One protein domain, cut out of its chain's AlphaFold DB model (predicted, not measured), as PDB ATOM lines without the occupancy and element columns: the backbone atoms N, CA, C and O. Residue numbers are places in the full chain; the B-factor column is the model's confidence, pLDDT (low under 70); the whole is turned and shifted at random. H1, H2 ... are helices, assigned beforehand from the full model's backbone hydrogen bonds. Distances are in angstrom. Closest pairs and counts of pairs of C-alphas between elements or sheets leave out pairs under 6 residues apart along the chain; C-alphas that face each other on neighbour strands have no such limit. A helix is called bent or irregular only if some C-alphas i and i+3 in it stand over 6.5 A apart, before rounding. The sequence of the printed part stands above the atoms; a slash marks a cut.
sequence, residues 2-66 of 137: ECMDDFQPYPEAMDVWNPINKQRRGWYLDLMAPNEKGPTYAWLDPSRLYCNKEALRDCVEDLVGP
ATOM      1  N   GLU A   2     122.550 -23.716   5.131       28.36
ATOM      2  CA  GLU A   2     122.307 -24.369   6.418       28.36
ATOM      3  C   GLU A   2     120.893 -24.024   6.882       28.36
ATOM      4  O   GLU A   2     120.489 -22.859   6.855       28.36
ATOM      5  N   CYS A   3     120.125 -25.059   7.226       31.73
ATOM      6  CA  CYS A   3     118.833 -24.906   7.870       31.73
ATOM      7  C   CYS A   3     119.033 -24.111   9.160       31.73
ATOM      8  O   CYS A   3     119.773 -24.520  10.050       31.73
ATOM      9  N   MET A   4     118.381 -22.951   9.228       39.28
ATOM     10  CA  MET A   4     118.256 -22.136  10.432       39.28
ATOM     11  C   MET A   4     117.348 -22.871  11.431       39.28
ATOM     12  O   MET A   4     116.167 -22.540  11.564       39.28
ATOM     13  N   ASP A   5     117.887 -23.896  12.092       38.41
ATOM     14  CA  ASP A   5     117.187 -24.667  13.128       38.41
ATOM     15  C   ASP A   5     117.217 -23.988  14.510       38.41
ATOM     16  O   ASP A   5     116.467 -24.377  15.400       38.41
ATOM     17  N   ASP A   6     117.951 -22.883  14.669       37.88
ATOM     18  CA  ASP A   6     117.983 -22.100  15.908       37.88
ATOM     19  C   ASP A   6     117.178 -20.797  15.786       37.88
ATOM     20  O   ASP A   6     117.724 -19.693  15.759       37.88
ATOM     21  N   PHE A   7     115.847 -20.897  15.718       48.09
ATOM     22  CA  PHE A   7     114.989 -19.737  15.992       48.09
ATOM     23  C   PHE A   7     114.638 -19.737  17.483       48.09
ATOM     24  O   PHE A   7     113.725 -20.441  17.915       48.09
ATOM     25  N   GLN A   8     115.387 -18.960  18.272       42.34
ATOM     26  CA  GLN A   8     115.006 -18.612  19.644       42.34
ATOM     27  C   GLN A   8     113.561 -18.076  19.666       42.34
ATOM     28  O   GLN A   8     113.151 -17.420  18.700       42.34
ATOM     29  N   PRO A   9     112.778 -18.327  20.737       48.91
ATOM     30  CA  PRO A   9     111.477 -17.686  20.895       48.91
ATOM     31  C   PRO A   9     111.660 -16.178  20.725       48.91
ATOM     32  O   PRO A   9     112.560 -15.593  21.330       48.91
ATOM     33  N   TYR A  10     110.853 -15.576  19.846       52.38
ATOM     34  CA  TYR A  10     110.912 -14.140  19.591       52.38
ATOM     35  C   TYR A  10     110.803 -13.431  20.945       52.38
ATOM     36  O   TYR A  10     109.811 -13.662  21.644       52.38
ATOM     37  N   PRO A  11     111.805 -12.634  21.355       54.88
ATOM     38  CA  PRO A  11     111.765 -11.988  22.654       54.88
ATOM     39  C   PRO A  11     110.496 -11.146  22.718       54.88
ATOM     40  O   PRO A  11     110.198 -10.399  21.777       54.88
ATOM     41  N   GLU A  12     109.730 -11.320  23.796       52.22
ATOM     42  CA  GLU A  12     108.543 -10.521  24.077       52.22
ATOM     43  C   GLU A  12     108.920  -9.041  23.909       52.22
ATOM     44  O   GLU A  12     109.701  -8.483  24.672       52.22
ATOM     45  N   ALA A  13     108.423  -8.444  22.824       54.97
ATOM     46  CA  ALA A  13     108.665  -7.072  22.398       54.97
ATOM     47  C   ALA A  13     110.137  -6.678  22.118       54.97
ATOM     48  O   ALA A  13     110.724  -5.859  22.822       54.97
ATOM     49  N   MET A  14     110.687  -7.088  20.965       65.88
ATOM     50  CA  MET A  14     111.681  -6.232  20.286       65.88
ATOM     51  C   MET A  14     111.090  -4.824  20.126       65.88
ATOM     52  O   MET A  14     110.042  -4.687  19.494       65.88
ATOM     53  N   ASP A  15     111.715  -3.796  20.701       80.69
ATOM     54  CA  ASP A  15     111.245  -2.416  20.580       80.69
ATOM     55  C   ASP A  15     111.415  -1.940  19.130       80.69
ATOM     56  O   ASP A  15     112.529  -1.755  18.638       80.69
ATOM     57  N   VAL A  16     110.289  -1.739  18.439       84.06
ATOM     58  CA  VAL A  16     110.255  -1.238  17.056       84.06
ATOM     59  C   VAL A  16     110.970   0.099  16.950       84.06
ATOM     60  O   VAL A  16     111.562   0.394  15.917       84.06
ATOM     61  N   TRP A  17     110.935   0.908  18.004       86.44
ATOM     62  CA  TRP A  17     111.468   2.261  18.020       86.44
ATOM     63  C   TRP A  17     112.940   2.301  18.443       86.44
ATOM     64  O   TRP A  17     113.648   3.236  18.061       86.44
ATOM     65  N   ASN A  18     113.423   1.263  19.132       85.62
ATOM     66  CA  ASN A  18     114.810   1.126  19.579       85.62
ATOM     67  C   ASN A  18     115.429  -0.251  19.226       85.62
ATOM     68  O   ASN A  18     115.690  -1.073  20.106       85.62
ATOM     69  N   PRO A  19     115.677  -0.524  17.932       83.00
ATOM     70  CA  PRO A  19     116.254  -1.785  17.474       83.00
ATOM     71  C   PRO A  19     117.756  -1.883  17.794       83.00
ATOM     72  O   PRO A  19     118.519  -0.936  17.600       83.00
ATOM     73  N   ILE A  20     118.184  -3.069  18.229       73.31
ATOM     74  CA  ILE A  20     119.510  -3.319  18.824       73.31
ATOM     75  C   ILE A  20     120.644  -3.368  17.771       73.31
ATOM     76  O   ILE A  20     121.797  -3.129  18.111       73.31
ATOM     77  N   ASN A  21     120.332  -3.597  16.484       78.38
ATOM     78  CA  ASN A  21     121.317  -3.919  15.434       78.38
ATOM     79  C   ASN A  21     121.313  -2.976  14.210       78.38
ATOM     80  O   ASN A  21     121.592  -3.429  13.099       78.38
ATOM     81  N   LYS A  22     121.014  -1.675  14.362       80.38
ATOM     82  CA  LYS A  22     120.901  -0.723  13.222       80.38
ATOM     83  C   LYS A  22     122.132  -0.637  12.311       80.38
ATOM     84  O   LYS A  22     122.033  -0.181  11.180       80.38
ATOM     85  N   GLN A  23     123.299  -1.041  12.797       82.38
ATOM     86  CA  GLN A  23     124.563  -0.985  12.065       82.38
ATOM     87  C   GLN A  23     124.688  -2.105  11.018       82.38
ATOM     88  O   GLN A  23     125.548  -2.035  10.141       82.38
ATOM     89  N   ARG A  24     123.853  -3.148  11.100       89.00
ATOM     90  CA  ARG A  24     123.857  -4.278  10.170       89.00
ATOM     91  C   ARG A  24     123.004  -3.958   8.940       89.00
ATOM     92  O   ARG A  24     121.875  -3.489   9.064       89.00
ATOM     93  N   ARG A  25     123.489  -4.285   7.737       87.69
ATOM     94  CA  ARG A  25     122.639  -4.263   6.535       87.69
ATOM     95  C   ARG A  25     121.459  -5.221   6.713       87.69
ATOM     96  O   ARG A  25     121.649  -6.345   7.176       87.69
ATOM     97  N   GLY A  26     120.254  -4.784   6.358       89.06
ATOM     98  CA  GLY A  26     119.049  -5.581   6.577       89.06
ATOM     99  C   GLY A  26     118.620  -5.684   8.045       89.06
ATOM    100  O   GLY A  26     117.855  -6.585   8.371       89.06
ATOM    101  N   TRP A  27     119.078  -4.792   8.937       90.94
ATOM    102  CA  TRP A  27     118.654  -4.759  10.349       90.94
ATOM    103  C   TRP A  27     117.129  -4.732  10.515       90.94
ATOM    104  O   TRP A  27     116.586  -5.280  11.468       90.94
ATOM    105  N   TYR A  28     116.433  -4.108   9.565       91.00
ATOM    106  CA  TYR A  28     114.983  -3.995   9.542       91.00
ATOM    107  C   TYR A  28     114.275  -5.351   9.431       91.00
ATOM    108  O   TYR A  28     113.115  -5.453   9.820       91.00
ATOM    109  N   LEU A  29     114.945  -6.399   8.935       88.69
ATOM    110  CA  LEU A  29     114.376  -7.748   8.847       88.69
ATOM    111  C   LEU A  29     114.051  -8.311  10.234       88.69
ATOM    112  O   LEU A  29     113.084  -9.054  10.374       88.69
ATOM    113  N   ASP A  30     114.792  -7.884  11.259       85.50
ATOM    114  CA  ASP A  30     114.552  -8.270  12.653       85.50
ATOM    115  C   ASP A  30     113.242  -7.655  13.196       85.50
ATOM    116  O   ASP A  30     112.738  -8.065  14.238       85.50
ATOM    117  N   LEU A  31     112.666  -6.661  12.502       87.06
ATOM    118  CA  LEU A  31     111.380  -6.057  12.861       87.06
ATOM    119  C   LEU A  31     110.167  -6.750  12.235       87.06
ATOM    120  O   LEU A  31     109.045  -6.402  12.606       87.06
ATOM    121  N   MET A  32     110.346  -7.692  11.304       86.31
ATOM    122  CA  MET A  32     109.223  -8.480  10.787       86.31
ATOM    123  C   MET A  32     108.664  -9.333  11.936       86.31
ATOM    124  O   MET A  32     109.408 -10.086  12.555       86.31
ATOM    125  N   ALA A  33     107.385  -9.160  12.286       69.25
ATOM    126  CA  ALA A  33     106.798  -9.764  13.484       69.25
ATOM    127  C   ALA A  33     106.878 -11.308  13.435       69.25
ATOM    128  O   ALA A  33     106.947 -11.870  12.336       69.25
ATOM    129  N   PRO A  34     106.903 -11.998  14.598       66.44
ATOM    130  CA  PRO A  34     107.153 -13.430  14.647       66.44
ATOM    131  C   PRO A  34     106.235 -14.241  13.745       66.44
ATOM    132  O   PRO A  34     105.018 -14.071  13.738       66.44
ATOM    133  N   ASN A  35     106.869 -15.203  13.082       57.34
ATOM    134  CA  ASN A  35     106.217 -16.287  12.377       57.34
ATOM    135  C   ASN A  35     105.373 -17.114  13.341       57.34
ATOM    136  O   ASN A  35     105.932 -17.779  14.214       57.34
ATOM    137  N   GLU A  36     104.071 -17.231  13.097       56.25
ATOM    138  CA  GLU A  36     103.444 -18.518  13.377       56.25
ATOM    139  C   GLU A  36     104.064 -19.518  12.386       56.25
ATOM    140  O   GLU A  36     103.933 -19.384  11.169       56.25
ATOM    141  N   LYS A  37     104.852 -20.479  12.880       49.81
ATOM    142  CA  LYS A  37     105.310 -21.606  12.059       49.81
ATOM    143  C   LYS A  37     104.198 -22.652  12.065       49.81
ATOM    144  O   LYS A  37     104.040 -23.384  13.037       49.81
ATOM    145  N   GLY A  38     103.447 -22.746  10.972       57.78
ATOM    146  CA  GLY A  38     102.777 -24.002  10.644       57.78
ATOM    147  C   GLY A  38     103.819 -25.010  10.136       57.78
ATOM    148  O   GLY A  38     104.870 -24.589   9.650       57.78
ATOM    149  N   PRO A  39     103.553 -26.328  10.165       58.31
ATOM    150  CA  PRO A  39     104.494 -27.352   9.687       58.31
ATOM    151  C   PRO A  39     104.846 -27.230   8.194       58.31
ATOM    152  O   PRO A  39     105.714 -27.941   7.701       58.31
ATOM    153  N   THR A  40     104.162 -26.348   7.462       58.03
ATOM    154  CA  THR A  40     104.272 -26.225   6.009       58.03
ATOM    155  C   THR A  40     104.675 -24.817   5.557       58.03
ATOM    156  O   THR A  40     105.302 -24.691   4.510       58.03
ATOM    157  N   TYR A  41     104.386 -23.763   6.339       63.91
ATOM    158  CA  TYR A  41     104.677 -22.366   5.969       63.91
ATOM    159  C   TYR A  41     105.005 -21.512   7.201       63.91
ATOM    160  O   TYR A  41     104.339 -21.624   8.233       63.91
ATOM    161  N   ALA A  42     106.005 -20.637   7.070       60.31
ATOM    162  CA  ALA A  42     106.331 -19.605   8.050       60.31
ATOM    163  C   ALA A  42     105.662 -18.279   7.654       60.31
ATOM    164  O   ALA A  42     105.810 -17.828   6.518       60.31
ATOM    165  N   TRP A  43     104.933 -17.664   8.584       66.44
ATOM    166  CA  TRP A  43     104.211 -16.410   8.355       66.44
ATOM    167  C   TRP A  43     105.018 -15.186   8.803       66.44
ATOM    168  O   TRP A  43     104.806 -14.694   9.903       66.44
ATOM    169  N   LEU A  44     105.921 -14.669   7.964       78.25
ATOM    170  CA  LEU A  44     106.593 -13.396   8.269       78.25
ATOM    171  C   LEU A  44     105.600 -12.255   8.060       78.25
ATOM    172  O   LEU A  44     105.124 -12.064   6.940       78.25
ATOM    173  N   ASP A  45     105.305 -11.487   9.112       85.00
ATOM    174  CA  ASP A  45     104.489 -10.277   8.991       85.00
ATOM    175  C   ASP A  45     105.379  -9.020   8.912       85.00
ATOM    176  O   ASP A  45     105.912  -8.554   9.927       85.00
ATOM    177  N   PRO A  46     105.542  -8.422   7.718       89.44
ATOM    178  CA  PRO A  46     106.350  -7.223   7.546       89.44
ATOM    179  C   PRO A  46     105.642  -5.947   8.030       89.44
ATOM    180  O   PRO A  46     106.266  -4.887   8.042       89.44
ATOM    181  N   SER A  47     104.373  -6.010   8.456       89.44
ATOM    182  CA  SER A  47     103.593  -4.828   8.852       89.44
ATOM    183  C   SER A  47     104.270  -4.001   9.949       89.44
ATOM    184  O   SER A  47     104.255  -2.770   9.917       89.44
ATOM    185  N   ARG A  48     104.950  -4.674  10.880       89.06
ATOM    186  CA  ARG A  48     105.675  -4.049  11.988       89.06
ATOM    187  C   ARG A  48     106.922  -3.285  11.536       89.06
ATOM    188  O   ARG A  48     107.199  -2.217  12.082       89.06
ATOM    189  N   LEU A  49     107.629  -3.781  10.517       92.25
ATOM    190  CA  LEU A  49     108.735  -3.067   9.871       92.25
ATOM    191  C   LEU A  49     108.231  -1.747   9.286       92.25
ATOM    192  O   LEU A  49     108.860  -0.710   9.493       92.25
ATOM    193  N   TYR A  50     107.077  -1.766   8.611       93.81
ATOM    194  CA  TYR A  50     106.516  -0.583   7.949       93.81
ATOM    195  C   TYR A  50     106.221   0.568   8.921       93.81
ATOM    196  O   TYR A  50     106.280   1.732   8.527       93.81
ATOM    197  N   CYS A  51     105.945   0.263  10.191       93.50
ATOM    198  CA  CYS A  51     105.700   1.263  11.229       93.50
ATOM    199  C   CYS A  51     106.958   2.055  11.623       93.50
ATOM    200  O   CYS A  51     106.838   3.186  12.095       93.50
ATOM    201  N   ASN A  52     108.164   1.507  11.431       94.31
ATOM    202  CA  ASN A  52     109.405   2.231  11.687       94.31
ATOM    203  C   ASN A  52     109.879   2.950  10.413       94.31
ATOM    204  O   ASN A  52     110.253   2.326   9.424       94.31
ATOM    205  N   LYS A  53     109.930   4.287  10.470       95.31
ATOM    206  CA  LYS A  53     110.313   5.143   9.332       95.31
ATOM    207  C   LYS A  53     111.699   4.834   8.748       95.31
ATOM    208  O   LYS A  53     111.882   4.938   7.540       95.31
ATOM    209  N   GLU A  54     112.673   4.489   9.589       95.25
ATOM    210  CA  GLU A  54     114.036   4.171   9.150       95.25
ATOM    211  C   GLU A  54     114.085   2.767   8.560       95.25
ATOM    212  O   GLU A  54     114.711   2.569   7.528       95.25
ATOM    213  N   ALA A  55     113.357   1.822   9.156       95.25
ATOM    214  CA  ALA A  55     113.279   0.453   8.673       95.25
ATOM    215  C   ALA A  55     112.630   0.374   7.288       95.25
ATOM    216  O   ALA A  55     113.175  -0.260   6.388       95.25
ATOM    217  N   LEU A  56     111.495   1.057   7.099       96.50
ATOM    218  CA  LEU A  56     110.827   1.140   5.803       96.50
ATOM    219  C   LEU A  56     111.730   1.805   4.761       96.50
ATOM    220  O   LEU A  56     111.873   1.276   3.662       96.50
ATOM    221  N   ARG A  57     112.356   2.938   5.105       96.88
ATOM    222  CA  ARG A  57     113.282   3.638   4.205       96.88
ATOM    223  C   ARG A  57     114.432   2.726   3.788       96.88
ATOM    224  O   ARG A  57     114.640   2.546   2.597       96.88
ATOM    225  N   ASP A  58     115.155   2.157   4.746       96.88
ATOM    226  CA  ASP A  58     116.341   1.344   4.472       96.88
ATOM    227  C   ASP A  58     115.969   0.084   3.679       96.88
ATOM    228  O   ASP A  58     116.682  -0.283   2.749       96.88
ATOM    229  N   CYS A  59     114.812  -0.522   3.968       96.62
ATOM    230  CA  CYS A  59     114.274  -1.635   3.189       96.62
ATOM    231  C   CYS A  59     113.997  -1.245   1.733       96.62
ATOM    232  O   CYS A  59     114.373  -1.981   0.823       96.62
ATOM    233  N   VAL A  60     113.377  -0.088   1.494       97.56
ATOM    234  CA  VAL A  60     113.112   0.402   0.135       97.56
ATOM    235  C   VAL A  60     114.412   0.745  -0.596       97.56
ATOM    236  O   VAL A  60     114.545   0.390  -1.764       97.56
ATOM    237  N   GLU A  61     115.387   1.375   0.064       97.38
ATOM    238  CA  GLU A  61     116.697   1.653  -0.546       97.38
ATOM    239  C   GLU A  61     117.435   0.357  -0.913       97.38
ATOM    240  O   GLU A  61     117.974   0.252  -2.016       97.38
ATOM    241  N   ASP A  62     117.406  -0.657  -0.043       96.56
ATOM    242  CA  ASP A  62     117.998  -1.966  -0.330       96.56
ATOM    243  C   ASP A  62     117.276  -2.695  -1.480       96.56
ATOM    244  O   ASP A  62     117.938  -3.341  -2.295       96.56
ATOM    245  N   LEU A  63     115.947  -2.565  -1.595       96.31
ATOM    246  CA  LEU A  63     115.167  -3.116  -2.712       96.31
ATOM    247  C   LEU A  63     115.466  -2.416  -4.041       96.31
ATOM    248  O   LEU A  63     115.497  -3.065  -5.083       96.31
ATOM    249  N   VAL A  64     115.669  -1.099  -4.013       96.75
ATOM    250  CA  VAL A  64     115.934  -0.281  -5.204       96.75
ATOM    251  C   VAL A  64     117.383  -0.407  -5.670       96.75
ATOM    252  O   VAL A  64     117.634  -0.354  -6.873       96.75
ATOM    253  N   GLY A  65     118.332  -0.583  -4.747       96.00
ATOM    254  CA  GLY A  65     119.775  -0.557  -5.006       96.00
ATOM    255  C   GLY A  65     120.237  -1.336  -6.248       96.00
ATOM    256  O   GLY A  65     120.964  -0.759  -7.059       96.00
ATOM    257  N   PRO A  66     119.808  -2.598  -6.451       94.88
ATOM    258  CA  PRO A  66     120.184  -3.384  -7.628       94.88
ATOM    259  C   PRO A  66     119.715  -2.807  -8.969       94.88
ATOM    260  O   PRO A  66     120.330  -3.098  -9.986       94.88
TER     261      PRO A  66
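Overview. This is residues 2 to 66 of the 137 residues of the protein "Zgc:174895" of Petromyzon marinus (UniProt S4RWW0). Little regular structure is here: a small cluster of three helices, with short H1 packed on H2 and on residues 55 to 59 of longer H3, and a long loop, residues 32 to 46, that reaches away and folds back. Residues 2 to 8 stick out. The 65 printed residues have three named helices, H1, H2, H3 in order, and no named strand; the class is all helix, with 24 residues in named elements. The whole is only just compact, close to loose, with a radius of gyration of the C-alphas of 12.7 A and spans of 33 by 29 by 21 A.

Along the chain. Start at C-alpha 2, (122.307, -24.369, 6.418); residues 2 to 26 hold no named element. Find H1, residues 27 to 31, from (118.654, -4.759, 10.349), 7.8 A long. H2 is residues 47 to 51, 6.9 A. H3, residues 53 to 66, runs 21.4 A to (120.184, -3.384, -7.628); it is irregular, with C-alphas 63 and 66 7.0 A apart.

Arrangement. H1 touches H3, residues 55 to 59 alone; the closest C-alphas, Tyr 28 and Ala 55, are 4.8 A apart. H1 touches H2, closest at the C-alphas of Leu 31 and Leu 49, 5.0 A. H2 and H3, residues 55 to 56 alone, only just touch, with 3 pairs of C-alphas within 8 A, and only at the corner; the closest C-alphas are Tyr 50 and Leu 56, 5.1 A. In H2 every O i to N i+4 pair is within hydrogen-bond range, in H3 9 of 10, in H1 0 of 1, beside 2 of 2 O i to N i+3 pairs.

Size, cuts and confidence. The farthest C-alphas, Glu 12 and Pro 66, are 34.5 A apart. The printed part has no cut; the link H1 to H2 is long, H2 to H3 tight. Look for pLDDT under 70 at residues 2 to 14 and 33 to 43.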